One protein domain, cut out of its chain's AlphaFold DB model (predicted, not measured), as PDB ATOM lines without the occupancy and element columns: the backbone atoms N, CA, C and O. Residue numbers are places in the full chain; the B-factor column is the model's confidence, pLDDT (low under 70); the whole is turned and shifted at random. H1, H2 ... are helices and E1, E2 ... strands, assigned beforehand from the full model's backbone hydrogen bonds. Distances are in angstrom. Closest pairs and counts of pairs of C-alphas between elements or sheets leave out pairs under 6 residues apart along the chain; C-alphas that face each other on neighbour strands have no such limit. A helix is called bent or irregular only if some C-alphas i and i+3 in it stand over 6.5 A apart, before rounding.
ATOM      1  N   PHE A 174     167.867 226.667 223.210       76.12
ATOM      2  CA  PHE A 174     168.624 225.757 224.078       76.12
ATOM      3  C   PHE A 174     169.955 226.417 224.484       76.12
ATOM      4  O   PHE A 174     170.765 226.731 223.596       76.12
ATOM      5  N   PRO A 175     170.212 226.622 225.788       84.00
ATOM      6  CA  PRO A 175     171.459 227.198 226.275       84.00
ATOM      7  C   PRO A 175     172.715 226.462 225.792       84.00
ATOM      8  O   PRO A 175     172.736 225.242 225.627       84.00
ATOM      9  N   ASN A 176     173.813 227.200 225.605       86.19
ATOM     10  CA  ASN A 176     175.098 226.588 225.264       86.19
ATOM     11  C   ASN A 176     175.585 225.705 226.403       86.19
ATOM     12  O   ASN A 176     175.721 226.185 227.520       86.19
ATOM     13  N   ARG A 177     175.926 224.451 226.108       91.12
ATOM     14  CA  ARG A 177     176.544 223.572 227.100       91.12
ATOM     15  C   ARG A 177     177.995 223.956 227.362       91.12
ATOM     16  O   ARG A 177     178.722 224.312 226.432       91.12
ATOM     17  N   TYR A 178     178.393 223.850 228.622       92.44
ATOM     18  CA  TYR A 178     179.768 224.033 229.056       92.44
ATOM     19  C   TYR A 178     180.644 222.897 228.526       92.44
ATOM     20  O   TYR A 178     180.306 221.717 228.649       92.44
ATOM     21  N   TYR A 179     181.795 223.260 227.965       88.56
ATOM     22  CA  TYR A 179     182.833 222.317 227.567       88.56
ATOM     23  C   TYR A 179     184.205 222.899 227.876       88.56
ATOM     24  O   TYR A 179     184.489 224.051 227.536       88.56
ATOM     25  N   LEU A 180     185.102 222.062 228.396       86.94
ATOM     26  CA  LEU A 180     186.524 222.373 228.442       86.94
ATOM     27  C   LEU A 180     187.079 222.321 227.018       86.94
ATOM     28  O   LEU A 180     187.358 221.255 226.456       86.94
ATOM     29  N   ARG A 181     187.179 223.500 226.402       76.38
ATOM     30  CA  ARG A 181     187.738 223.647 225.061       76.38
ATOM     31  C   ARG A 181     189.263 223.548 225.146       76.38
ATOM     32  O   ARG A 181     189.857 224.314 225.906       76.38
ATOM     33  N   PRO A 182     189.894 222.670 224.347       71.56
ATOM     34  CA  PRO A 182     191.331 222.738 224.164       71.56
ATOM     35  C   PRO A 182     191.674 224.043 223.440       71.56
ATOM     36  O   PRO A 182     191.032 224.397 222.440       71.56
ATOM     37  N   THR A 183     192.662 224.767 223.945       68.31
ATOM     38  CA  THR A 183     193.203 225.950 223.285       68.31
ATOM     39  C   THR A 183     194.103 225.468 222.142       68.31
ATOM     40  O   THR A 183     194.922 224.562 222.279       68.31
ATOM     41  N   PRO A 184     193.957 225.995 220.925       62.97
ATOM     42  CA  PRO A 184     194.865 225.612 219.852       62.97
ATOM     43  C   PRO A 184     196.312 225.968 220.229       62.97
ATOM     44  O   PRO A 184     196.622 227.141 220.406       62.97
ATOM     45  N   GLY A 185     197.184 224.962 220.340       65.38
ATOM     46  CA  GLY A 185     198.624 225.149 220.539       65.38
ATOM     47  C   GLY A 185     199.133 225.139 221.985       65.38
ATOM     48  O   GLY A 185     200.329 225.341 222.161       65.38
ATOM     49  N   ASN A 186     198.297 224.881 223.003       57.62
ATOM     50  CA  ASN A 186     198.740 224.891 224.404       57.62
ATOM     51  C   ASN A 186     198.518 223.543 225.118       57.62
ATOM     52  O   ASN A 186     197.638 223.365 225.951       57.62
ATOM     53  N   THR A 187     199.359 222.555 224.821       59.62
ATOM     54  CA  THR A 187     199.193 221.165 225.291       59.62
ATOM     55  C   THR A 187     199.279 220.953 226.813       59.62
ATOM     56  O   THR A 187     199.035 219.835 227.256       59.62
ATOM     57  N   GLY A 188     199.615 221.970 227.619       60.44
ATOM     58  CA  GLY A 188     199.811 221.833 229.071       60.44
ATOM     59  C   GLY A 188     198.668 222.354 229.952       60.44
ATOM     60  O   GLY A 188     198.296 221.691 230.915       60.44
ATOM     61  N   GLN A 189     198.091 223.520 229.641       59.72
ATOM     62  CA  GLN A 189     197.097 224.199 230.504       59.72
ATOM     63  C   GLN A 189     195.649 224.093 230.003       59.72
ATOM     64  O   GLN A 189     194.702 224.569 230.629       59.72
ATOM     65  N   ASP A 190     195.447 223.417 228.880       64.56
ATOM     66  CA  ASP A 190     194.151 223.341 228.208       64.56
ATOM     67  C   ASP A 190     193.132 222.418 228.843       64.56
ATOM     68  O   ASP A 190     191.968 222.374 228.435       64.56
ATOM     69  N   HIS A 191     193.574 221.718 229.870       77.12
ATOM     70  CA  HIS A 191     192.767 220.791 230.619       77.12
ATOM     71  C   HIS A 191     192.068 221.451 231.796       77.12
ATOM     72  O   HIS A 191     191.275 220.768 232.419       77.12
ATOM     73  N   ILE A 192     192.308 222.737 232.077       87.06
ATOM     74  CA  ILE A 192     191.761 223.428 233.248       87.06
ATOM     75  C   ILE A 192     190.810 224.551 232.812       87.06
ATOM     76  O   ILE A 192     191.068 225.279 231.842       87.06
ATOM     77  N   GLY A 193     189.693 224.689 233.519       90.31
ATOM     78  CA  GLY A 193     188.753 225.795 233.383       90.31
ATOM     79  C   GLY A 193     188.098 226.119 234.717       90.31
ATOM     80  O   GLY A 193     187.802 225.223 235.496       90.31
ATOM     81  N   GLN A 194     187.871 227.401 234.980       93.44
ATOM     82  CA  GLN A 194     187.179 227.856 236.182       93.44
ATOM     83  C   GLN A 194     185.741 228.231 235.841       93.44
ATOM     84  O   GLN A 194     185.477 228.854 234.806       93.44
ATOM     85  N   ILE A 195     184.821 227.839 236.711       96.19
ATOM     86  CA  ILE A 195     183.398 228.145 236.594       96.19
ATOM     87  C   ILE A 195     182.880 228.739 237.895       96.19
ATOM     88  O   ILE A 195     183.384 228.384 238.954       96.19
ATOM     89  N   ILE A 196     181.858 229.587 237.818       96.75
ATOM     90  CA  ILE A 196     181.055 230.011 238.975       96.75
ATOM     91  C   ILE A 196     179.628 229.514 238.763       96.75
ATOM     92  O   ILE A 196     179.052 229.766 237.704       96.75
ATOM     93  N   ILE A 197     179.053 228.810 239.736       97.75
ATOM     94  CA  ILE A 197     177.658 228.351 239.659       97.75
ATOM     95  C   ILE A 197     176.714 229.514 239.978       97.75
ATOM     96  O   ILE A 197     176.951 230.280 240.914       97.75
ATOM     97  N   LEU A 198     175.635 229.649 239.206       97.06
ATOM     98  CA  LEU A 198     174.621 230.683 239.420       97.06
ATOM     99  C   LEU A 198     173.385 230.171 240.166       97.06
ATOM    100  O   LEU A 198     172.716 230.972 240.821       97.06
ATOM    101  N   ASP A 199     173.066 228.880 240.079       97.75
ATOM    102  CA  ASP A 199     171.939 228.266 240.788       97.75
ATOM    103  C   ASP A 199     172.192 228.199 242.291       97.75
ATOM    104  O   ASP A 199     173.297 227.890 242.726       97.75
ATOM    105  N   ALA A 200     171.154 228.451 243.087       97.62
ATOM    106  CA  ALA A 200     171.235 228.310 244.537       97.62
ATOM    107  C   ALA A 200     171.200 226.838 244.987       97.62
ATOM    108  O   ALA A 200     171.870 226.470 245.949       97.62
ATOM    109  N   GLU A 201     170.464 225.991 244.273       97.38
ATOM    110  CA  GLU A 201     170.204 224.590 244.619       97.38
ATOM    111  C   GLU A 201     170.655 223.654 243.486       97.38
ATOM    112  O   GLU A 201     170.847 224.111 242.353       97.38
ATOM    113  N   PRO A 202     170.825 222.340 243.742       95.56
ATOM    114  CA  PRO A 202     171.013 221.362 242.678       95.56
ATOM    115  C   PRO A 202     169.872 221.445 241.656       95.56
ATOM    116  O   PRO A 202     168.700 221.354 242.016       95.56
ATOM    117  N   GLY A 203     170.213 221.623 240.380       93.81
ATOM    118  CA  GLY A 203     169.213 221.846 239.341       93.81
ATOM    119  C   GLY A 203     168.454 220.581 238.915       93.81
ATOM    120  O   GLY A 203     168.620 219.500 239.497       93.81
ATOM    121  N   PRO A 204     167.601 220.690 237.879       94.69
ATOM    122  CA  PRO A 204     166.746 219.594 237.448       94.69
ATOM    123  C   PRO A 204     167.573 218.398 236.975       94.69
ATOM    124  O   PRO A 204     168.611 218.551 236.318       94.69
ATOM    125  N   ARG A 205     167.073 217.199 237.291       95.00
ATOM    126  CA  ARG A 205     167.654 215.928 236.866       95.00
ATOM    127  C   ARG A 205     166.712 215.218 235.903       95.00
ATOM    128  O   ARG A 205     165.515 215.168 236.163       95.00
ATOM    129  N   TYR A 206     167.237 214.710 234.795       92.62
ATOM    130  CA  TYR A 206     166.455 213.956 233.815       92.62
ATOM    131  C   TYR A 206     167.364 213.034 232.990       92.62
ATOM    132  O   TYR A 206     168.593 213.144 233.020       92.62
ATOM    133  N   TRP A 207     166.772 212.096 232.251       94.06
ATOM    134  CA  TRP A 207     167.509 211.242 231.320       94.06
ATOM    135  C   TRP A 207     167.712 211.967 230.000       94.06
ATOM    136  O   TRP A 207     166.760 212.504 229.451       94.06
ATOM    137  N   GLU A 208     168.911 211.933 229.430       93.81
ATOM    138  CA  GLU A 208     169.179 212.526 228.120       93.81
ATOM    139  C   GLU A 208     169.937 211.581 227.195       93.81
ATOM    140  O   GLU A 208     170.772 210.788 227.629       93.81
ATOM    141  N   HIS A 209     169.673 211.689 225.896       92.75
ATOM    142  CA  HIS A 209     170.474 211.053 224.860       92.75
ATOM    143  C   HIS A 209     171.553 212.009 224.365       92.75
ATOM    144  O   HIS A 209     171.257 213.160 224.057       92.75
ATOM    145  N   ALA A 210     172.781 211.513 224.201       91.25
ATOM    146  CA  ALA A 210     173.823 212.204 223.445       91.25
ATOM    147  C   ALA A 210     173.928 211.604 222.041       91.25
ATOM    148  O   ALA A 210     174.614 210.603 221.818       91.25
ATOM    149  N   LEU A 211     173.243 212.240 221.098       88.56
ATOM    150  CA  LEU A 211     173.138 211.810 219.715       88.56
ATOM    151  C   LEU A 211     174.288 212.382 218.887       88.56
ATOM    152  O   LEU A 211     174.687 213.547 219.024       88.56
ATOM    153  N   THR A 212     174.821 211.543 218.005       86.12
ATOM    154  CA  THR A 212     175.857 211.935 217.051       86.12
ATOM    155  C   THR A 212     175.244 212.823 215.970       86.12
ATOM    156  O   THR A 212     174.327 212.414 215.264       86.12
ATOM    157  N   ASP A 213     175.756 214.044 215.820       81.88
ATOM    158  CA  ASP A 213     175.440 214.908 214.685       81.88
ATOM    159  C   ASP A 213     176.034 214.282 213.419       81.88
ATOM    160  O   ASP A 213     177.256 214.176 213.280       81.88
ATOM    161  N   SER A 214     175.167 213.877 212.489       80.88
ATOM    162  CA  SER A 214     175.543 213.212 211.238       80.88
ATOM    163  C   SER A 214     176.502 214.036 210.375       80.88
ATOM    164  O   SER A 214     177.263 213.468 209.595       80.88
ATOM    165  N   ARG A 215     176.524 215.366 210.531       77.56
ATOM    166  CA  ARG A 215     177.426 216.255 209.788       77.56
ATOM    167  C   ARG A 215     178.830 216.297 210.379       77.56
ATOM    168  O   ARG A 215     179.801 216.408 209.638       77.56
ATOM    169  N   THR A 216     178.945 216.311 211.706       80.44
ATOM    170  CA  THR A 216     180.239 216.492 212.389       80.44
ATOM    171  C   THR A 216     180.830 215.190 212.914       80.44
ATOM    172  O   THR A 216     182.004 215.171 213.280       80.44
ATOM    173  N   GLY A 217     180.031 214.121 212.980       83.50
ATOM    174  CA  GLY A 217     180.393 212.857 213.615       83.50
ATOM    175  C   GLY A 217     180.583 212.972 215.130       83.50
ATOM    176  O   GLY A 217     181.106 212.054 215.756       83.50
ATOM    177  N   ARG A 218     180.202 214.101 215.741       83.19
ATOM    178  CA  ARG A 218     180.383 214.364 217.174       83.19
ATOM    179  C   ARG A 218     179.060 214.225 217.910       83.19
ATOM    180  O   ARG A 218     178.018 214.608 217.390       83.19
ATOM    181  N   LYS A 219     179.105 213.741 219.151       84.12
ATOM    182  CA  LYS A 219     177.952 213.748 220.061       84.12
ATOM    183  C   LYS A 219     177.685 215.177 220.545       84.12
ATOM    184  O   LYS A 219     178.294 215.622 221.515       84.12
ATOM    185  N   SER A 220     176.853 215.914 219.814       83.75
ATOM    186  CA  SER A 220     176.530 217.321 220.103       83.75
ATOM    187  C   SER A 220     175.036 217.616 220.178       83.75
ATOM    188  O   SER A 220     174.667 218.720 220.573       83.75
ATOM    189  N   ASN A 221     174.185 216.658 219.807       86.44
ATOM    190  CA  ASN A 221     172.739 216.799 219.890       86.44
ATOM    191  C   ASN A 221     172.274 216.105 221.169       86.44
ATOM    192  O   ASN A 221     172.394 214.888 221.282       86.44
ATOM    193  N   PHE A 222     171.795 216.882 222.135       91.12
ATOM    194  CA  PHE A 222     171.328 216.364 223.416       91.12
ATOM    195  C   PHE A 222     169.817 216.510 223.488       91.12
ATOM    196  O   PHE A 222     169.317 217.630 223.423       91.12
ATOM    197  N   GLU A 223     169.107 215.395 223.604       90.88
ATOM    198  CA  GLU A 223     167.643 215.381 223.661       90.88
ATOM    199  C   GLU A 223     167.190 214.716 224.968       90.88
ATOM    200  O   GLU A 223     167.686 213.629 225.294       90.88
ATOM    201  N   PRO A 224     166.262 215.332 225.725       92.62
ATOM    202  CA  PRO A 224     165.631 214.681 226.863       92.62
ATOM    203  C   PRO A 224     164.963 213.367 226.442       92.62
ATOM    204  O   PRO A 224     164.287 213.280 225.417       92.62
ATOM    205  N   CYS A 225     165.172 212.330 227.238       93.50
ATOM    206  CA  CYS A 225     164.645 210.997 227.032       93.50
ATOM    207  C   CYS A 225     163.293 210.866 227.753       93.50
ATOM    208  O   CYS A 225     163.234 211.095 228.960       93.50
ATOM    209  N   PRO A 226     162.216 210.450 227.066       92.81
ATOM    210  CA  PRO A 226     160.906 210.267 227.681       92.81
ATOM    211  C   PRO A 226     160.778 208.974 228.490       92.81
ATOM    212  O   PRO A 226     159.682 208.700 228.956       92.81
ATOM    213  N   LYS A 227     161.848 208.182 228.680       90.19
ATOM    214  CA  LYS A 227     161.757 206.812 229.223       90.19
ATOM    215  C   LYS A 227     161.145 206.671 230.621       90.19
ATOM    216  O   LYS A 227     160.821 205.561 231.017       90.19
ATOM    217  N   GLU A 228     161.008 207.760 231.372       85.19
ATOM    218  CA  GLU A 228     160.306 207.755 232.665       85.19
ATOM    219  C   GLU A 228     158.784 207.790 232.518       85.19
ATOM    220  O   GLU A 228     158.069 207.472 233.462       85.19
ATOM    221  N   PHE A 229     158.285 208.181 231.344       86.31
ATOM    222  CA  PHE A 229     156.868 208.442 231.102       86.31
ATOM    223  C   PHE A 229     156.323 207.767 229.835       86.31
ATOM    224  O   PHE A 229     155.109 207.646 229.709       86.31
ATOM    225  N   ASP A 230     157.181 207.389 228.881       90.88
ATOM    226  CA  ASP A 230     156.805 206.781 227.600       90.88
ATOM    227  C   ASP A 230     157.961 205.950 227.000       90.88
ATOM    228  O   ASP A 230     159.129 206.102 227.362       90.88
ATOM    229  N   ASN A 231     157.657 205.088 226.032       89.56
ATOM    230  CA  ASN A 231     158.628 204.291 225.294       89.56
ATOM    231  C   ASN A 231     159.505 205.179 224.404       89.56
ATOM    232  O   ASN A 231     159.087 205.654 223.342       89.56
ATOM    233  N   CYS A 232     160.762 205.374 224.809       90.94
ATOM    234  CA  CYS A 232     161.696 206.186 224.045       90.94
ATOM    235  C   CYS A 232     162.111 205.491 222.731       90.94
ATOM    236  O   CYS A 232     162.717 204.423 222.783       90.94
ATOM    237  N   PRO A 233     161.897 206.111 221.553       90.69
ATOM    238  CA  PRO A 233     162.290 205.535 220.261       90.69
ATOM    239  C   PRO A 233     163.807 205.542 220.017       90.69
ATOM    240  O   PRO A 233     164.274 204.924 219.065       90.69
ATOM    241  N   LEU A 234     164.563 206.286 220.830       90.06
ATOM    242  CA  LEU A 234     166.021 206.393 220.737       90.06
ATOM    243  C   LEU A 234     166.738 205.419 221.672       90.06
ATOM    244  O   LEU A 234     167.919 205.148 221.472       90.06
ATOM    245  N   CYS A 235     166.054 204.915 222.704       91.19
ATOM    246  CA  CYS A 235     166.588 203.850 223.540       91.19
ATOM    247  C   CYS A 235     166.578 202.562 222.713       91.19
ATOM    248  O   CYS A 235     165.505 202.135 222.280       91.19
ATOM    249  N   PRO A 236     167.734 201.929 222.468       85.44
ATOM    250  CA  PRO A 236     167.723 200.676 221.745       85.44
ATOM    251  C   PRO A 236     167.080 199.588 222.620       85.44
ATOM    252  O   PRO A 236     167.218 199.633 223.847       85.44
ATOM    253  N   PRO A 237     166.427 198.576 222.023       80.75
ATOM    254  CA  PRO A 237     165.765 197.511 222.780       80.75
ATOM    255  C   PRO A 237     166.713 196.736 223.706       80.75
ATOM    256  O   PRO A 237     166.278 196.120 224.670       80.75
ATOM    257  N   ASN A 238     168.010 196.753 223.392       77.94
ATOM    258  CA  ASN A 238     169.073 196.031 224.086       77.94
ATOM    259  C   ASN A 238     169.916 196.910 225.038       77.94
ATOM    260  O   ASN A 238     170.893 196.408 225.584       77.94
ATOM    261  N   GLY A 239     169.603 198.204 225.192       69.25
ATOM    262  CA  GLY A 239     170.309 199.121 226.105       69.25
ATOM    263  C   GLY A 239     171.702 199.618 225.668       69.25
ATOM    264  O   GLY A 239     172.351 200.354 226.400       69.25
ATOM    265  N   SER A 240     172.213 199.297 224.471       61.28
ATOM    266  CA  SER A 240     173.623 199.611 224.142       61.28
ATOM    267  C   SER A 240     173.956 201.103 223.924       61.28
ATOM    268  O   SER A 240     175.115 201.490 224.053       61.28
ATOM    269  N   ASP A 241     172.963 201.941 223.616       65.06
ATOM    270  CA  ASP A 241     173.065 203.405 223.453       65.06
ATOM    271  C   ASP A 241     172.126 204.102 224.448       65.06
ATOM    272  O   ASP A 241     171.186 204.827 224.104       65.06
ATOM    273  N   GLU A 242     172.354 203.811 225.723       81.44
ATOM    274  CA  GLU A 242     171.530 204.297 226.816       81.44
ATOM    275  C   GLU A 242     171.580 205.824 226.951       81.44
ATOM    276  O   GLU A 242     172.636 206.466 226.987       81.44
ATOM    277  N   SER A 243     170.390 206.413 227.076       91.50
ATOM    278  CA  SER A 243     170.240 207.714 227.718       91.50
ATOM    279  C   SER A 243     170.954 207.686 229.071       91.50
ATOM    280  O   SER A 243     170.804 206.704 229.801       91.50
ATOM    281  N   TYR A 244     171.623 208.760 229.464       91.56
ATOM    282  CA  TYR A 244     172.229 208.867 230.789       91.56
ATOM    283  C   TYR A 244     171.518 209.919 231.632       91.56
ATOM    284  O   TYR A 244     170.947 210.877 231.115       91.56
ATOM    285  N   TRP A 245     171.538 209.714 232.944       92.94
ATOM    286  CA  TRP A 245     170.945 210.634 233.901       92.94
ATOM    287  C   TRP A 245     171.879 211.830 234.106       92.94
ATOM    288  O   TRP A 245     173.088 211.674 234.315       92.94
ATOM    289  N   VAL A 246     171.339 213.035 233.990       94.12
ATOM    290  CA  VAL A 246     172.095 214.285 234.057       94.12
ATOM    291  C   VAL A 246     171.441 215.226 235.056       94.12
ATOM    292  O   VAL A 246     170.232 215.180 235.231       94.12
ATOM    293  N   MET A 247     172.238 216.072 235.703       95.31
ATOM    294  CA  MET A 247     171.780 217.247 236.447       95.31
ATOM    295  C   MET A 247     172.245 218.478 235.676       95.31
ATOM    296  O   MET A 247     173.400 218.522 235.248       95.31
ATOM    297  N   LEU A 248     171.376 219.466 235.486       96.25
ATOM    298  CA  LEU A 248     171.767 220.720 234.849       96.25
ATOM    299  C   LEU A 248     172.040 221.804 235.880       96.25
ATOM    300  O   LEU A 248     171.273 221.970 236.817       96.25
ATOM    301  N   LEU A 249     173.112 222.558 235.660       97.38
ATOM    302  CA  LEU A 249     173.422 223.781 236.390       97.38
ATOM    303  C   LEU A 249     173.748 224.894 235.392       97.38
ATOM    304  O   LEU A 249     174.327 224.661 234.331       97.38
ATOM    305  N   THR A 250     173.407 226.119 235.736       96.50
ATOM    306  CA  THR A 250     173.809 227.346 235.067       96.50
ATOM    307  C   THR A 250     175.133 227.822 235.645       96.50
ATOM    308  O   THR A 250     175.276 228.022 236.851       96.50
ATOM    309  N   VAL A 251     176.112 228.046 234.774       96.06
ATOM    310  CA  VAL A 251     177.458 228.454 235.181       96.06
ATOM    311  C   VAL A 251     177.955 229.649 234.379       96.06
ATOM    312  O   VAL A 251     177.647 229.796 233.196       96.06
ATOM    313  N   LEU A 252     178.778 230.483 235.007       93.44
ATOM    314  CA  LEU A 252     179.654 231.423 234.318       93.44
ATOM    315  C   LEU A 252     180.983 230.733 234.047       93.44
ATOM    316  O   LEU A 252     181.716 230.394 234.973       93.44
ATOM    317  N   ASN A 253     181.304 230.538 232.775       92.50
ATOM    318  CA  ASN A 253     182.617 230.087 232.354       92.50
ATOM    319  C   ASN A 253     183.579 231.276 232.365       92.50
ATOM    320  O   ASN A 253     183.438 232.189 231.549       92.50
ATOM    321  N   LEU A 254     184.548 231.255 233.281       91.06
ATOM    322  CA  LEU A 254     185.531 232.329 233.434       91.06
ATOM    323  C   LEU A 254     186.656 232.243 232.399       91.06
ATOM    324  O   LEU A 254     187.391 233.209 232.192       91.06
ATOM    325  N   LYS A 255     186.798 231.095 231.724       85.50
ATOM    326  CA  LYS A 255     187.798 230.924 230.673       85.50
ATOM    327  C   LYS A 255     187.352 231.695 229.434       85.50
ATOM    328  O   LYS A 255     186.491 231.243 228.679       85.50
ATOM    329  N   GLY A 256     187.971 232.852 229.217       76.00
ATOM    330  CA  GLY A 256     187.816 233.585 227.970       76.00
ATOM    331  C   GLY A 256     188.285 232.759 226.767       76.00
ATOM    332  O   GLY A 256     189.092 231.833 226.892       76.00
ATOM    333  N   TYR A 257     187.765 233.065 225.580       74.50
ATOM    334  CA  TYR A 257     188.240 232.446 224.342       74.50
ATOM    335  C   TYR A 257     188.389 233.468 223.227       74.50
ATOM    336  O   TYR A 257     187.604 234.400 223.096       74.50
ATOM    337  N   TYR A 258     189.371 233.250 222.359       76.06
ATOM    338  CA  TYR A 258     189.515 234.046 221.149       76.06
ATOM    339  C   TYR A 258     188.555 233.537 220.075       76.06
ATOM    340  O   TYR A 258     188.591 232.368 219.670       76.06
ATOM    341  N   ASN A 259     187.681 234.416 219.595       69.62
ATOM    342  CA  ASN A 259     186.872 234.144 218.423       69.62
ATOM    343  C   ASN A 259     187.799 234.049 217.206       69.62
ATOM    344  O   ASN A 259     188.419 235.028 216.807       69.62
ATOM    345  N   ARG A 260     187.880 232.866 216.590       74.50
ATOM    346  CA  ARG A 260     188.777 232.617 215.449       74.50
ATOM    347  C   ARG A 260     188.499 233.512 214.241       74.50
ATOM    348  O   ARG A 260     189.413 233.759 213.469       74.50
ATOM    349  N   ASN A 261     187.255 233.956 214.063       75.31
ATOM    350  CA  ASN A 261     186.866 234.760 212.906       75.31
ATOM    351  C   ASN A 261     187.192 236.241 213.111       75.31
ATOM    352  O   ASN A 261     187.608 236.904 212.170       75.31
ATOM    353  N   THR A 262     186.977 236.760 214.323       76.25
ATOM    354  CA  THR A 262     187.152 238.192 214.620       76.25
ATOM    355  C   THR A 262     188.474 238.504 215.319       76.25
ATOM    356  O   THR A 262     188.821 239.670 215.458       76.25
ATOM    357  N   GLY A 263     189.196 237.491 215.807       79.06
ATOM    358  CA  GLY A 263     190.373 237.650 216.667       79.06
ATOM    359  C   GLY A 263     190.054 238.201 218.061       79.06
ATOM    360  O   GLY A 263     190.957 238.365 218.876       79.06
ATOM    361  N   GLN A 264     188.785 238.486 218.359       79.50
ATOM    362  CA  GLN A 264     188.384 239.139 219.596       79.50
ATOM    363  C   GLN A 264     188.389 238.158 220.767       79.50
ATOM    364  O   GLN A 264     187.861 237.047 220.655       79.50
ATOM    365  N   HIS A 265     188.941 238.590 221.898       74.62
ATOM    366  CA  HIS A 265     188.832 237.866 223.156       74.62
ATOM    367  C   HIS A 265     187.418 238.033 223.728       74.62
ATOM    368  O   HIS A 265     186.971 239.146 223.995       74.62
ATOM    369  N   VAL A 266     186.705 236.921 223.870       69.00
ATOM    370  CA  VAL A 266     185.366 236.859 224.452       69.00
ATOM    371  C   VAL A 266     185.523 236.529 225.932       69.00
ATOM    372  O   VAL A 266     185.997 235.445 226.273       69.00
ATOM    373  N   HIS A 267     185.150 237.486 226.779       72.19
ATOM    374  CA  HIS A 267     185.130 237.385 228.243       72.19
ATOM    375  C   HIS A 267     183.845 236.662 228.724       72.19
ATOM    376  O   HIS A 267     183.067 236.226 227.870       72.19
ATOM    377  N   PRO A 268     183.681 236.392 230.038       82.19
ATOM    378  CA  PRO A 268     183.038 235.182 230.559       82.19
ATOM    379  C   PRO A 268     181.662 234.913 229.949       82.19
ATOM    380  O   PRO A 268     180.875 235.825 229.709       82.19
ATOM    381  N   THR A 269     181.350 233.640 229.716       85.69
ATOM    382  CA  THR A 269     180.101 233.240 229.053       85.69
ATOM    383  C   THR A 269     179.204 232.442 229.978       85.69
ATOM    384  O   THR A 269     179.671 231.513 230.636       85.69
ATOM    385  N   LYS A 270     177.902 232.741 229.964       90.50
ATOM    386  CA  LYS A 270     176.895 231.930 230.652       90.50
ATOM    387  C   LYS A 270     176.630 230.646 229.866       90.50
ATOM    388  O   LYS A 270     176.186 230.689 228.717       90.50
ATOM    389  N   GLU A 271     176.891 229.500 230.477       91.94
ATOM    390  CA  GLU A 271     176.774 228.173 229.871       91.94
ATOM    391  C   GLU A 271     175.982 227.224 230.791       91.94
ATOM    392  O   GLU A 271     175.717 227.518 231.955       91.94
ATOM    393  N   LEU A 272     175.550 226.096 230.237       94.12
ATOM    394  CA  LEU A 272     174.797 225.040 230.896       94.12
ATOM    395  C   LEU A 272     175.740 223.873 231.200       94.12
ATOM    396  O   LEU A 272     176.203 223.177 230.292       94.12
ATOM    397  N   LEU A 273     176.049 223.658 232.468       96.00
ATOM    398  CA  LEU A 273     176.836 222.528 232.927       96.00
ATOM    399  C   LEU A 273     175.941 221.291 233.060       96.00
ATOM    400  O   LEU A 273     175.038 221.244 233.888       96.00
ATOM    401  N   ALA A 274     176.223 220.280 232.244       95.38
ATOM    402  CA  ALA A 274     175.583 218.972 232.301       95.38
ATOM    403  C   ALA A 274     176.386 218.033 233.215       95.38
ATOM    404  O   ALA A 274     177.352 217.407 232.774       95.38
ATOM    405  N   VAL A 275     176.005 217.950 234.488       94.12
ATOM    406  CA  VAL A 275     176.676 217.139 235.510       94.12
ATOM    407  C   VAL A 275     176.254 215.674 235.382       94.12
ATOM    408  O   VAL A 275     175.069 215.333 235.427       94.12
ATOM    409  N   LYS A 276     177.238 214.782 235.248       89.81
ATOM    410  CA  LYS A 276     177.018 213.331 235.128       89.81
ATOM    411  C   LYS A 276     176.670 212.692 236.472       89.81
ATOM    412  O   LYS A 276     177.130 213.166 237.506       89.81
ATOM    413  N   VAL A 277     175.985 211.544 236.443       91.25
ATOM    414  CA  VAL A 277     175.602 210.756 237.638       91.25
ATOM    415  C   VAL A 277     176.743 210.565 238.631       91.25
ATOM    416  O   VAL A 277     176.573 210.800 239.823       91.25
ATOM    417  N   SER A 278     177.934 210.204 238.144       87.44
ATOM    418  CA  SER A 278     179.111 209.962 238.987       87.44
ATOM    419  C   SER A 278     179.557 211.187 239.795       87.44
ATOM    420  O   SER A 278     180.333 211.050 240.734       87.44
ATOM    421  N   GLN A 279     179.098 212.383 239.421       91.12
ATOM    422  CA  GLN A 279     179.420 213.651 240.067       91.12
ATOM    423  C   GLN A 279     178.244 214.218 240.880       91.12
ATOM    424  O   GLN A 279     178.468 215.145 241.651       91.12
ATOM    425  N   HIS A 280     177.020 213.674 240.776       91.88
ATOM    426  CA  HIS A 280     175.832 214.217 241.467       91.88
ATOM    427  C   HIS A 280     176.054 214.338 242.976       91.88
ATOM    428  O   HIS A 280     175.904 215.421 243.530       91.88
ATOM    429  N   GLN A 281     176.558 213.274 243.608       90.56
ATOM    430  CA  GLN A 281     176.854 213.263 245.045       90.56
ATOM    431  C   GLN A 281     177.899 214.303 245.474       90.56
ATOM    432  O   GLN A 281     177.979 214.637 246.653       90.56
ATOM    433  N   VAL A 282     178.762 214.766 244.566       92.44
ATOM    434  CA  VAL A 282     179.728 215.826 244.887       92.44
ATOM    435  C   VAL A 282     179.000 217.163 244.980       92.44
ATOM    436  O   VAL A 282     179.165 217.861 245.972       92.44
ATOM    437  N   PHE A 283     178.141 217.484 244.009       93.88
ATOM    438  CA  PHE A 283     177.343 218.713 244.035       93.88
ATOM    439  C   PHE A 283     176.316 218.718 245.171       93.88
ATOM    440  O   PHE A 283     176.162 219.736 245.838       93.88
ATOM    441  N   ASP A 284     175.693 217.577 245.468       91.56
ATOM    442  CA  ASP A 284     174.785 217.454 246.614       91.56
ATOM    443  C   ASP A 284     175.521 217.720 247.940       91.56
ATOM    444  O   ASP A 284     175.017 218.446 248.796       91.56
ATOM    445  N   ARG A 285     176.754 217.213 248.091       93.25
ATOM    446  CA  ARG A 285     177.605 217.502 249.258       93.25
ATOM    447  C   ARG A 285     178.059 218.958 249.314       93.25
ATOM    448  O   ARG A 285     178.097 219.525 250.399       93.25
ATOM    449  N   LEU A 286     178.385 219.577 248.178       95.00
ATOM    450  CA  LEU A 286     178.703 221.009 248.131       95.00
ATOM    451  C   LEU A 286     177.516 221.844 248.626       95.00
ATOM    452  O   LEU A 286     177.700 222.725 249.460       95.00
ATOM    453  N   TYR A 287     176.301 221.521 248.180       96.12
ATOM    454  CA  TYR A 287     175.092 222.190 248.650       96.12
ATOM    455  C   TYR A 287     174.872 221.985 250.156       96.12
ATOM    456  O   TYR A 287     174.678 222.956 250.881       96.12
ATOM    457  N   GLN A 288     174.992 220.749 250.652       95.00
ATOM    458  CA  GLN A 288     174.869 220.443 252.084       95.00
ATOM    459  C   GLN A 288     175.903 221.188 252.943       95.00
ATOM    460  O   GLN A 288     175.570 221.664 254.024       95.00
ATOM    461  N   ASN A 289     177.142 221.317 252.464       96.44
ATOM    462  CA  ASN A 289     178.233 221.939 253.216       96.44
ATOM    463  C   ASN A 289     178.184 223.473 253.203       96.44
ATOM    464  O   ASN A 289     178.579 224.105 254.181       96.44
ATOM    465  N   HIS A 290     177.746 224.081 252.097       96.25
ATOM    466  CA  HIS A 290     177.783 225.536 251.910       96.25
ATOM    467  C   HIS A 290     176.409 226.214 252.027       96.25
ATOM    468  O   HIS A 290     176.335 227.444 252.036       96.25
ATOM    469  N   GLY A 291     175.322 225.437 252.089       96.94
ATOM    470  CA  GLY A 291     173.930 225.902 252.123       96.94
ATOM    471  C   GLY A 291     173.401 226.430 250.783       96.94
ATOM    472  O   GLY A 291     172.196 226.592 250.619       96.94
ATOM    473  N   THR A 292     174.283 226.702 249.821       97.62
ATOM    474  CA  THR A 292     173.952 227.163 248.469       97.62
ATOM    475  C   THR A 292     175.069 226.784 247.501       97.62
ATOM    476  O   THR A 292     176.241 226.744 247.885       97.62
ATOM    477  N   LEU A 293     174.716 226.514 246.244       97.12
ATOM    478  CA  LEU A 293     175.679 226.380 245.150       97.12
ATOM    479  C   LEU A 293     176.030 227.734 244.517       97.12
ATOM    480  O   LEU A 293     177.076 227.853 243.877       97.12
ATOM    481  N   ARG A 294     175.198 228.763 244.711       97.88
ATOM    482  CA  ARG A 294     175.368 230.059 244.051       97.88
ATOM    483  C   ARG A 294     176.655 230.723 244.521       97.88
ATOM    484  O   ARG A 294     176.927 230.808 245.716       97.88
ATOM    485  N   GLY A 295     177.441 231.191 243.558       97.44
ATOM    486  CA  GLY A 295     178.713 231.854 243.806       97.44
ATOM    487  C   GLY A 295     179.871 230.906 244.108       97.44
ATOM    488  O   GLY A 295     181.001 231.377 244.235       97.44
ATOM    489  N   LEU A 296     179.653 229.585 244.178       97.94
ATOM    490  CA  LEU A 296     180.756 228.634 244.302       97.94
ATOM    491  C   LEU A 296     181.572 228.615 243.005       97.94
ATOM    492  O   LEU A 296     181.071 228.246 241.937       97.94
ATOM    493  N   GLN A 297     182.839 229.004 243.113       97.38
ATOM    494  CA  GLN A 297     183.841 228.863 242.075       97.38
ATOM    495  C   GLN A 297     184.498 227.491 242.173       97.38
ATOM    496  O   GLN A 297     185.091 227.136 243.195       97.38
ATOM    497  N   LEU A 298     184.434 226.749 241.072       96.44
ATOM    498  CA  LEU A 298     184.999 225.413 240.947       96.44
ATOM    499  C   LEU A 298     186.029 225.378 239.817       96.44
ATOM    500  O   LEU A 298     185.858 226.020 238.775       96.44
ATOM    501  N   THR A 299     187.081 224.589 240.016       94.31
ATOM    502  CA  THR A 299     188.066 224.286 238.979       94.31
ATOM    503  C   THR A 299     187.734 222.938 238.354       94.31
ATOM    504  O   THR A 299     187.720 221.902 239.018       94.31
ATOM    505  N   MET A 300     187.463 222.967 237.055       93.38
ATOM    506  CA  MET A 300     187.191 221.804 236.223       93.38
ATOM    507  C   MET A 300     188.481 221.389 235.518       93.38
ATOM    508  O   MET A 300     189.087 222.201 234.818       93.38
ATOM    509  N   ILE A 301     188.877 220.127 235.668       90.19
ATOM    510  CA  ILE A 301     190.066 219.539 235.047       90.19
ATOM    511  C   ILE A 301     189.707 218.401 234.092       90.19
ATOM    512  O   ILE A 301     188.736 217.679 234.292       90.19
ATOM    513  N   ARG A 302     190.481 218.204 233.029       86.25
ATOM    514  CA  ARG A 302     190.321 217.081 232.101       86.25
ATOM    515  C   ARG A 302     191.537 216.166 232.184       86.25
ATOM    516  O   ARG A 302     192.566 216.464 231.589       86.25
ATOM    517  N   ASP A 303     191.378 215.009 232.819       75.81
ATOM    518  CA  ASP A 303     192.455 214.028 232.997       75.81
ATOM    519  C   ASP A 303     192.743 213.269 231.686       75.81
ATOM    520  O   ASP A 303     192.240 212.174 231.420       75.81
ATOM    521  N   GLY A 304     193.498 213.898 230.787       69.44
ATOM    522  CA  GLY A 304     193.956 213.307 229.532       69.44
ATOM    523  C   GLY A 304     192.935 213.275 228.384       69.44
ATOM    524  O   GLY A 304     191.809 213.780 228.448       69.44
ATOM    525  N   ASN A 305     193.349 212.656 227.275       66.31
ATOM    526  CA  ASN A 305     192.619 212.705 226.000       66.31
ATOM    527  C   ASN A 305     191.248 212.010 226.038       66.31
ATOM    528  O   ASN A 305     190.354 212.390 225.280       66.31
ATOM    529  N   ARG A 306     191.052 211.037 226.937       63.94
ATOM    530  CA  ARG A 306     189.791 210.286 227.084       63.94
ATOM    531  C   ARG A 306     188.838 210.863 228.131       63.94
ATOM    532  O   ARG A 306     187.711 210.387 228.232       63.94
ATOM    533  N   SER A 307     189.263 211.874 228.886       59.06
ATOM    534  CA  SER A 307     188.424 212.424 229.946       59.06
ATOM    535  C   SER A 307     187.185 213.146 229.415       59.06
ATOM    536  O   SER A 307     187.207 213.648 228.281       59.06
ATOM    537  N   PRO A 308     186.102 213.196 230.218       58.88
ATOM    538  CA  PRO A 308     184.858 213.855 229.849       58.88
ATOM    539  C   PRO A 308     185.098 215.263 229.311       58.88
ATOM    540  O   PRO A 308     185.873 216.031 229.873       58.88
ATOM    541  N   SER A 309     184.382 215.637 228.252       64.75
ATOM    542  CA  SER A 309     184.496 216.978 227.661       64.75
ATOM    543  C   SER A 309     184.044 218.103 228.602       64.75
ATOM    544  O   SER A 309     184.389 219.256 228.367       64.75
ATOM    545  N   ILE A 310     183.298 217.768 229.656       77.25
ATOM    546  CA  ILE A 310     182.868 218.686 230.719       77.25
ATOM    547  C   ILE A 310     183.906 218.833 231.849       77.25
ATOM    548  O   ILE A 310     183.798 219.761 232.639       77.25
ATOM    549  N   GLY A 311     184.903 217.942 231.920       78.88
ATOM    550  CA  GLY A 311     185.864 217.862 233.024       78.88
ATOM    551  C   GLY A 311     185.368 217.125 234.276       78.88
ATOM    552  O   GLY A 311     184.203 216.744 234.400       78.88
ATOM    553  N   ASN A 312     186.296 216.913 235.198       87.00
ATOM    554  CA  ASN A 312     186.111 216.487 236.576       87.00
ATOM    555  C   ASN A 312     186.370 217.677 237.497       87.00
ATOM    556  O   ASN A 312     187.123 218.577 237.139       87.00
ATOM    557  N   LEU A 313     185.765 217.681 238.679       88.94
ATOM    558  CA  LEU A 313     186.159 218.626 239.718       88.94
ATOM    559  C   LEU A 313     187.569 218.278 240.182       88.94
ATOM    560  O   LEU A 313     187.831 217.114 240.483       88.94
ATOM    561  N   ASP A 314     188.456 219.269 240.225       89.56
ATOM    562  CA  ASP A 314     189.779 219.087 240.810       89.56
ATOM    563  C   ASP A 314     189.655 218.977 242.337       89.56
ATOM    564  O   ASP A 314     189.314 219.971 242.983       89.56
ATOM    565  N   PRO A 315     189.932 217.805 242.938       85.31
ATOM    566  CA  PRO A 315     189.820 217.636 244.383       85.31
ATOM    567  C   PRO A 315     190.862 218.450 245.162       85.31
ATOM    568  O   PRO A 315     190.691 218.639 246.364       85.31
ATOM    569  N   ALA A 316     191.942 218.905 244.514       88.44
ATOM    570  CA  ALA A 316     192.994 219.687 245.156       88.44
ATOM    571  C   ALA A 316     192.696 221.193 245.177       88.44
ATOM    572  O   ALA A 316     193.273 221.916 245.992       88.44
ATOM    573  N   THR A 317     191.807 221.681 244.305       88.19
ATOM    574  CA  THR A 317     191.458 223.103 244.280       88.19
ATOM    575  C   THR A 317     190.453 223.404 245.401       88.19
ATOM    576  O   THR A 317     189.375 222.805 245.428       88.19
ATOM    577  N   PRO A 318     190.747 224.359 246.306       91.81
ATOM    578  CA  PRO A 318     189.778 224.797 247.300       91.81
ATOM    579  C   PRO A 318     188.541 225.399 246.627       91.81
ATOM    580  O   PRO A 318     188.639 226.160 245.664       91.81
ATOM    581  N   VAL A 319     187.370 225.082 247.174       94.75
ATOM    582  CA  VAL A 319     186.111 225.715 246.775       94.75
ATOM    583  C   VAL A 319     186.120 227.148 247.296       94.75
ATOM    584  O   VAL A 319     186.185 227.376 248.504       94.75
ATOM    585  N   VAL A 320     186.060 228.117 246.385       96.81
ATOM    586  CA  VAL A 320     185.983 229.544 246.723       96.81
ATOM    587  C   VAL A 320     184.543 229.999 246.543       96.81
ATOM    588  O   VAL A 320     183.921 229.668 245.542       96.81
ATOM    589  N   ARG A 321     183.998 230.758 247.495       97.38
ATOM    590  CA  ARG A 321     182.665 231.355 247.376       97.38
ATOM    591  C   ARG A 321     182.786 232.843 247.074       97.38
ATOM    592  O   ARG A 321     183.510 233.547 247.770       97.38
ATOM    593  N   HIS A 322     182.027 233.298 246.083       96.44
ATOM    594  CA  HIS A 322     181.877 234.704 245.728       96.44
ATOM    595  C   HIS A 322     180.480 235.200 246.056       96.44
ATOM    596  O   HIS A 322     179.496 234.509 245.809       96.44
ATOM    597  N   GLU A 323     180.405 236.420 246.569       97.00
ATOM    598  CA  GLU A 323     179.139 237.128 246.734       97.00
ATOM    599  C   GLU A 323     178.690 237.739 245.402       97.00
ATOM    600  O   GLU A 323     179.518 238.096 244.560       97.00
ATOM    601  N   ASP A 324     177.379 237.908 245.217       94.12
ATOM    602  CA  ASP A 324     176.796 238.403 243.962       94.12
ATOM    603  C   ASP A 324     177.412 239.736 243.512       94.12
ATOM    604  O   ASP A 324     177.766 239.881 242.345       94.12
ATOM    605  N   ALA A 325     177.648 240.665 244.443       93.19
ATOM    606  CA  ALA A 325     178.289 241.950 244.153       93.19
ATOM    607  C   ALA A 325     179.717 241.797 243.594       93.19
ATOM    608  O   ALA A 325     180.147 242.584 242.752       93.19
ATOM    609  N   ALA A 326     180.456 240.777 244.034       92.88
ATOM    610  CA  ALA A 326     181.806 240.499 243.558       92.88
ATOM    611  C   ALA A 326     181.782 239.914 242.135       92.88
ATOM    612  O   ALA A 326     182.599 240.287 241.291       92.88
ATOM    613  N   ILE A 327     180.805 239.050 241.846       91.94
ATOM    614  CA  ILE A 327     180.583 238.495 240.506       91.94
ATOM    615  C   ILE A 327     180.124 239.606 239.551       91.94
ATOM    616  O   ILE A 327     180.652 239.720 238.447       91.94
ATOM    617  N   GLU A 328     179.199 240.469 239.976       89.44
ATOM    618  CA  GLU A 328     178.747 241.634 239.207       89.44
ATOM    619  C   GLU A 328     179.887 242.610 238.923       89.44
ATOM    620  O   GLU A 328     180.045 243.045 237.783       89.44
ATOM    621  N   ALA A 329     180.723 242.918 239.920       88.69
ATOM    622  CA  ALA A 329     181.900 243.761 239.733       88.69
ATOM    623  C   ALA A 329     182.879 243.141 238.728       88.69
ATOM    624  O   ALA A 329     183.360 243.831 237.827       88.69
ATOM    625  N   TYR A 330     183.122 241.829 238.823       85.81
ATOM    626  CA  TYR A 330     183.943 241.101 237.859       85.81
ATOM    627  C   TYR A 330     183.360 241.180 236.442       85.81
ATOM    628  O   TYR A 330     184.091 241.479 235.493       85.81
ATOM    629  N   LEU A 331     182.048 240.966 236.293       84.75
ATOM    630  CA  LEU A 331     181.345 241.103 235.019       84.75
ATOM    631  C   LEU A 331     181.354 242.545 234.508       84.75
ATOM    632  O   LEU A 331     181.432 242.730 233.306       84.75
ATOM    633  N   GLY A 332     181.324 243.564 235.364       82.94
ATOM    634  CA  GLY A 332     181.415 244.967 234.953       82.94
ATOM    635  C   GLY A 332     182.816 245.363 234.474       82.94
ATOM    636  O   GLY A 332     182.957 246.041 233.460       82.94
ATOM    637  N   GLN A 333     183.862 244.901 235.165       81.44
ATOM    638  CA  GLN A 333     185.259 245.200 234.826       81.44
ATOM    639  C   GLN A 333     185.721 244.468 233.562       81.44
ATOM    640  O   GLN A 333     186.378 245.047 232.699       81.44
ATOM    641  N   ASN A 334     185.374 243.185 233.450       72.94
ATOM    642  CA  ASN A 334     185.781 242.336 232.327       72.94
ATOM    643  C   ASN A 334     184.754 242.356 231.192       72.94
ATOM    644  O   ASN A 334     185.057 242.021 230.046       72.94
ATOM    645  N   GLY A 335     183.531 242.768 231.503       58.06
ATOM    646  CA  GLY A 335     182.456 242.946 230.554       58.06
ATOM    647  C   GLY A 335     182.469 244.344 229.955       58.06
ATOM    648  O   GLY A 335     181.516 245.100 230.098       58.06
ATOM    649  N   LYS A 336     183.373 244.546 228.993       53.28
ATOM    650  CA  LYS A 336     182.805 244.803 227.664       53.28
ATOM    651  C   LYS A 336     182.110 243.506 227.272       53.28
ATOM    652  O   LYS A 336     182.708 242.692 226.566       53.28
ATOM    653  N   LEU A 337     180.909 243.278 227.829       51.94
ATOM    654  CA  LEU A 337     180.013 242.198 227.443       51.94
ATOM    655  C   LEU A 337     179.897 242.369 225.959       51.94
ATOM    656  O   LEU A 337     179.316 243.346 225.492       51.94
ATOM    657  N   THR A 338     180.660 241.561 225.235       46.94
ATOM    658  CA  THR A 338     180.903 241.851 223.840       46.94
ATOM    659  C   THR A 338     179.521 241.805 223.228       46.94
ATOM    660  O   THR A 338     178.893 240.750 223.365       46.94
ATOM    661  N   PRO A 339     178.999 242.913 222.664       40.69
ATOM    662  CA  PRO A 339     177.707 242.856 222.036       40.69
ATOM    663  C   PRO A 339     177.876 241.827 220.939       40.69
ATOM    664  O   PRO A 339     178.565 242.045 219.946       40.69
ATOM    665  N   LEU A 340     177.286 240.670 221.200       49.47
ATOM    666  CA  LEU A 340     176.689 239.852 220.185       49.47
ATOM    667  C   LEU A 340     177.692 239.485 219.104       49.47
ATOM    668  O   LEU A 340     177.614 239.945 217.967       49.47
ATOM    669  N   VAL A 341     178.554 238.512 219.401       42.59
ATOM    670  CA  VAL A 341     178.829 237.565 218.326       42.59
ATOM    671  C   VAL A 341     177.500 236.856 218.108       42.59
ATOM    672  O   VAL A 341     177.227 235.840 218.748       42.59
ATOM    673  N   SER A 342     176.672 237.412 217.214       42.12
ATOM    674  CA  SER A 342     175.729 236.616 216.452       42.12
ATOM    675  C   SER A 342     176.552 235.426 216.007       42.12
ATOM    676  O   SER A 342     177.474 235.551 215.188       42.12
ATOM    677  N   ARG A 343     176.327 234.271 216.626       49.16
ATOM    678  CA  ARG A 343     176.942 233.056 216.123       49.16
ATOM    679  C   ARG A 343     176.526 232.946 214.655       49.16
ATOM    680  O   ARG A 343     175.590 233.594 214.191       49.16
ATOM    681  N   ARG A 344     177.211 232.111 213.879       42.84
ATOM    682  CA  ARG A 344     176.853 231.880 212.464       42.84
ATOM    683  C   ARG A 344     175.378 231.451 212.272       42.84
ATOM    684  O   ARG A 344     174.887 231.431 211.148       42.84
ATOM    685  N   ASP A 345     174.701 231.084 213.361       46.91
ATOM    686  CA  ASP A 345     173.282 230.749 213.474       46.91
ATOM    687  C   ASP A 345     172.342 231.955 213.729       46.91
ATOM    688  O   ASP A 345     171.133 231.751 213.757       46.91
ATOM    689  N   GLY A 346     172.855 233.185 213.881       45.09
ATOM    690  CA  GLY A 346     172.071 234.408 214.098       45.09
ATOM    691  C   GLY A 346     171.618 234.659 215.543       45.09
ATOM    692  O   GLY A 346     170.777 235.524 215.762       45.09
ATOM    693  N   ARG A 347     172.129 233.916 216.536       55.25
ATOM    694  CA  ARG A 347     171.622 233.980 217.921       55.25
ATOM    695  C   ARG A 347     172.142 235.176 218.723       55.25
ATOM    696  O   ARG A 347     173.336 235.472 218.698       55.25
ATOM    697  N   VAL A 348     171.240 235.793 219.489       50.03
ATOM    698  CA  VAL A 348     171.481 236.928 220.393       50.03
ATOM    699  C   VAL A 348     171.705 236.389 221.810       50.03
ATOM    700  O   VAL A 348     170.841 235.704 222.348       50.03
ATOM    701  N   ILE A 349     172.873 236.653 222.402       55.59
ATOM    702  CA  ILE A 349     173.102 236.470 223.844       55.59
ATOM    703  C   ILE A 349     172.724 237.791 224.506       55.59
ATOM    704  O   ILE A 349     173.152 238.843 224.035       55.59
ATOM    705  N   ASP A 350     171.910 237.722 225.555       57.72
ATOM    706  CA  ASP A 350     171.404 238.891 226.269       57.72
ATOM    707  C   ASP A 350     172.559 239.780 226.777       57.72
ATOM    708  O   ASP A 350     173.420 239.280 227.510       57.72
ATOM    709  N   PRO A 351     172.632 241.056 226.355       58.19
ATOM    710  CA  PRO A 351     173.737 241.942 226.697       58.19
ATOM    711  C   PRO A 351     173.644 242.526 228.112       58.19
ATOM    712  O   PRO A 351     174.588 243.197 228.521       58.19
ATOM    713  N   ASP A 352     172.549 242.323 228.854       69.69
ATOM    714  CA  ASP A 352     172.422 242.861 230.212       69.69
ATOM    715  C   ASP A 352     173.226 242.004 231.220       69.69
ATOM    716  O   ASP A 352     172.912 240.820 231.416       69.69
ATOM    717  N   PRO A 353     174.230 242.574 231.926       70.38
ATOM    718  CA  PRO A 353     174.946 241.869 232.991       70.38
ATOM    719  C   PRO A 353     174.013 241.273 234.053       70.38
ATOM    720  O   PRO A 353     174.270 240.188 234.576       70.38
ATOM    721  N   ARG A 354     172.885 241.931 234.343       76.19
ATOM    722  CA  ARG A 354     171.890 241.455 235.315       76.19
ATOM    723  C   ARG A 354     171.219 240.172 234.842       76.19
ATOM    724  O   ARG A 354     170.888 239.310 235.653       76.19
ATOM    725  N   HIS A 355     171.038 240.003 233.534       80.75
ATOM    726  CA  HIS A 355     170.537 238.758 232.960       80.75
ATOM    727  C   HIS A 355     171.610 237.669 232.936       80.75
ATOM    728  O   HIS A 355     171.278 236.485 233.034       80.75
ATOM    729  N   MET A 356     172.894 238.031 232.886       83.69
ATOM    730  CA  MET A 356     173.986 237.071 233.061       83.69
ATOM    731  C   MET A 356     174.086 236.525 234.486       83.69
ATOM    732  O   MET A 356     174.459 235.369 234.640       83.69
ATOM    733  N   MET A 357     173.698 237.299 235.500       90.69
ATOM    734  CA  MET A 357     173.677 236.858 236.902       90.69
ATOM    735  C   MET A 357     172.515 235.923 237.251       90.69
ATOM    736  O   MET A 357     172.564 235.212 238.261       90.69
ATOM    737  N   LYS A 358     171.458 235.919 236.433       92.62
ATOM    738  CA  LYS A 358     170.294 235.056 236.637       92.62
ATOM    739  C   LYS A 358     170.564 233.644 236.099       92.62
ATOM    740  O   LYS A 358     170.986 233.516 234.935       92.62
ATOM    741  N   PRO A 359     170.282 232.593 236.897       94.75
ATOM    742  CA  PRO A 359     170.206 231.223 236.401       94.75
ATOM    743  C   PRO A 359     169.297 231.129 235.176       94.75
ATOM    744  O   PRO A 359     168.427 231.977 234.964       94.75
ATOM    745  N   TYR A 360     169.503 230.113 234.346       92.00
ATOM    746  CA  TYR A 360     168.564 229.840 233.272       92.00
ATOM    747  C   TYR A 360     167.202 229.435 233.844       92.00
ATOM    748  O   TYR A 360     167.124 228.664 234.797       92.00
ATOM    749  N   ASP A 361     166.126 229.914 233.222       90.56
ATOM    750  CA  ASP A 361     164.790 229.396 233.492       90.56
ATOM    751  C   ASP A 361     164.624 228.059 232.762       90.56
ATOM    752  O   ASP A 361     164.296 228.018 231.572       90.56
ATOM    753  N   TYR A 362     164.907 226.959 233.461       90.38
ATOM    754  CA  TYR A 362     164.853 225.610 232.899       90.38
ATOM    755  C   TYR A 362     163.501 225.277 232.262       90.38
ATOM    756  O   TYR A 362     163.480 224.571 231.257       90.38
ATOM    757  N   ALA A 363     162.389 225.820 232.767       88.19
ATOM    758  CA  ALA A 363     161.059 225.537 232.231       88.19
ATOM    759  C   ALA A 363     160.864 226.080 230.802       88.19
ATOM    760  O   ALA A 363     160.059 225.545 230.038       88.19
ATOM    761  N   THR A 364     161.630 227.105 230.412       84.38
ATOM    762  CA  THR A 364     161.527 227.726 229.079       84.38
ATOM    763  C   THR A 364     162.136 226.891 227.955       84.38
ATOM    764  O   THR A 364     161.817 227.140 226.797       84.38
ATOM    765  N   PHE A 365     163.004 225.923 228.268       83.81
ATOM    766  CA  PHE A 365     163.682 225.104 227.251       83.81
ATOM    767  C   PHE A 365     163.722 223.604 227.565       83.81
ATOM    768  O   PHE A 365     163.952 222.801 226.659       83.81
ATOM    769  N   LEU A 366     163.497 223.191 228.815       88.19
ATOM    770  CA  LEU A 366     163.276 221.792 229.183       88.19
ATOM    771  C   LEU A 366     161.786 221.477 229.125       88.19
ATOM    772  O   LEU A 366     161.097 221.376 230.139       88.19
ATOM    773  N   HIS A 367     161.283 221.306 227.911       87.12
ATOM    774  CA  HIS A 367     159.937 220.789 227.718       87.12
ATOM    775  C   HIS A 367     159.918 219.276 227.924       87.12
ATOM    776  O   HIS A 367     160.893 218.578 227.618       87.12
ATOM    777  N   ARG A 368     158.786 218.761 228.414       87.50
ATOM    778  CA  ARG A 368     158.559 217.319 228.508       87.50
ATOM    779  C   ARG A 368     158.772 216.696 227.119       87.50
ATOM    780  O   ARG A 368     158.122 217.131 226.168       87.50
ATOM    781  N   PRO A 369     159.674 215.713 226.969       86.50
ATOM    782  CA  PRO A 369     159.900 215.088 225.676       86.50
ATOM    783  C   PRO A 369     158.682 214.259 225.264       86.50
ATOM    784  O   PRO A 369     158.186 213.441 226.036       86.50
ATOM    785  N   GLU A 370     158.237 214.434 224.024       89.88
ATOM    786  CA  GLU A 370     157.244 213.567 223.390       89.88
ATOM    787  C   GLU A 370     157.956 212.507 222.544       89.88
ATOM    788  O   GLU A 370     158.781 212.842 221.683       89.88
ATOM    789  N   ALA A 371     157.629 211.227 222.743       90.44
ATOM    790  CA  ALA A 371     158.226 210.139 221.970       90.44
ATOM    791  C   ALA A 371     157.998 210.324 220.461       90.44
ATOM    792  O   ALA A 371     158.922 210.139 219.667       90.44
ATOM    793  N   ASP A 372     156.811 210.777 220.054       89.00
ATOM    794  CA  ASP A 372     156.490 211.005 218.643       89.00
ATOM    795  C   ASP A 372     157.297 212.148 218.018       89.00
ATOM    796  O   ASP A 372     157.691 212.052 216.853       89.00
ATOM    797  N   ARG A 373     157.634 213.196 218.784       87.69
ATOM    798  CA  ARG A 373     158.571 214.237 218.330       87.69
ATOM    799  C   ARG A 373     159.936 213.626 218.023       87.69
ATOM    800  O   ARG A 373     160.502 213.907 216.969       87.69
ATOM    801  N   LEU A 374     160.452 212.769 218.906       88.19
ATOM    802  CA  LEU A 374     161.742 212.106 218.698       88.19
ATOM    803  C   LEU A 374     161.707 211.132 217.510       88.19
ATOM    804  O   LEU A 374     162.656 211.109 216.727       88.19
ATOM    805  N   ARG A 375     160.607 210.393 217.306       87.69
ATOM    806  CA  ARG A 375     160.416 209.531 216.120       87.69
ATOM    807  C   ARG A 375     160.489 210.333 214.826       87.69
ATOM    808  O   ARG A 375     161.246 209.963 213.932       87.69
ATOM    809  N   ARG A 376     159.767 211.459 214.755       85.62
ATOM    810  CA  ARG A 376     159.780 212.363 213.591       85.62
ATOM    811  C   ARG A 376     161.170 212.935 213.319       85.62
ATOM    812  O   ARG A 376     161.601 212.953 212.172       85.62
ATOM    813  N   LEU A 377     161.877 213.372 214.363       83.56
ATOM    814  CA  LEU A 377     163.195 214.001 214.227       83.56
ATOM    815  C   LEU A 377     164.301 213.023 213.810       83.56
ATOM    816  O   LEU A 377     165.218 213.420 213.093       83.56
ATOM    817  N   TYR A 378     164.234 211.768 214.257       83.56
ATOM    818  CA  TYR A 378     165.321 210.796 214.084       83.56
ATOM    819  C   TYR A 378     164.954 209.590 213.211       83.56
ATOM    820  O   TYR A 378     165.720 208.633 213.134       83.56
ATOM    821  N   GLY A 379     163.820 209.646 212.507       75.38
ATOM    822  CA  GLY A 379     163.442 208.647 211.504       75.38
ATOM    823  C   GLY A 379     162.946 207.321 212.083       75.38
ATOM    824  O   GLY A 379     163.000 206.300 211.401       75.38
TER     825      GLY A 379
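Overview. This is residues 174 to 379 of the 546 residues of an uncharacterized protein of Paracoccus sp. MKU1 (UniProt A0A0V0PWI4). With little regular structure, loops surround a strongly twisted, branched antiparallel sheet round bent E4; H1 packs on it, and H2 and H3 lie opposite H4. The 206 printed residues, 82 in four named helices and six named strands, make a compact mixed domain: radius of gyration of the C-alphas 17.8 A, spans 51, 43 and 35 A.

Along the chain. E1 is residues 192 to 197, from (191.761, 223.428, 233.248); E2 205 to 212; E3 219 to 224; E4 244 to 253, 23.7 A; E5 269 to 276; H1 277 to 290; E6 296 to 301; H2 324 to 334; H3 353 to 357; H4 371 to 378, to (165.321, 210.796, 214.084).

Arrangement. E4 has E1 and E2 on one side, hairpin partner E5 on the other, N 273 and O 249 2.7 A apart. H1 is on the sheet, height 8.5 A. H3 touches H2, closest C-alphas Leu 331 and Pro 353, 6.8 A. H1 has 8 of 10 O i to N i+4 pairs within hydrogen-bond range; H2, H3 and H4 have every one.

Size, cuts and confidence. The printed part has no cut; residues 335 to 352, the long link H2 to H3, are under pLDDT 70.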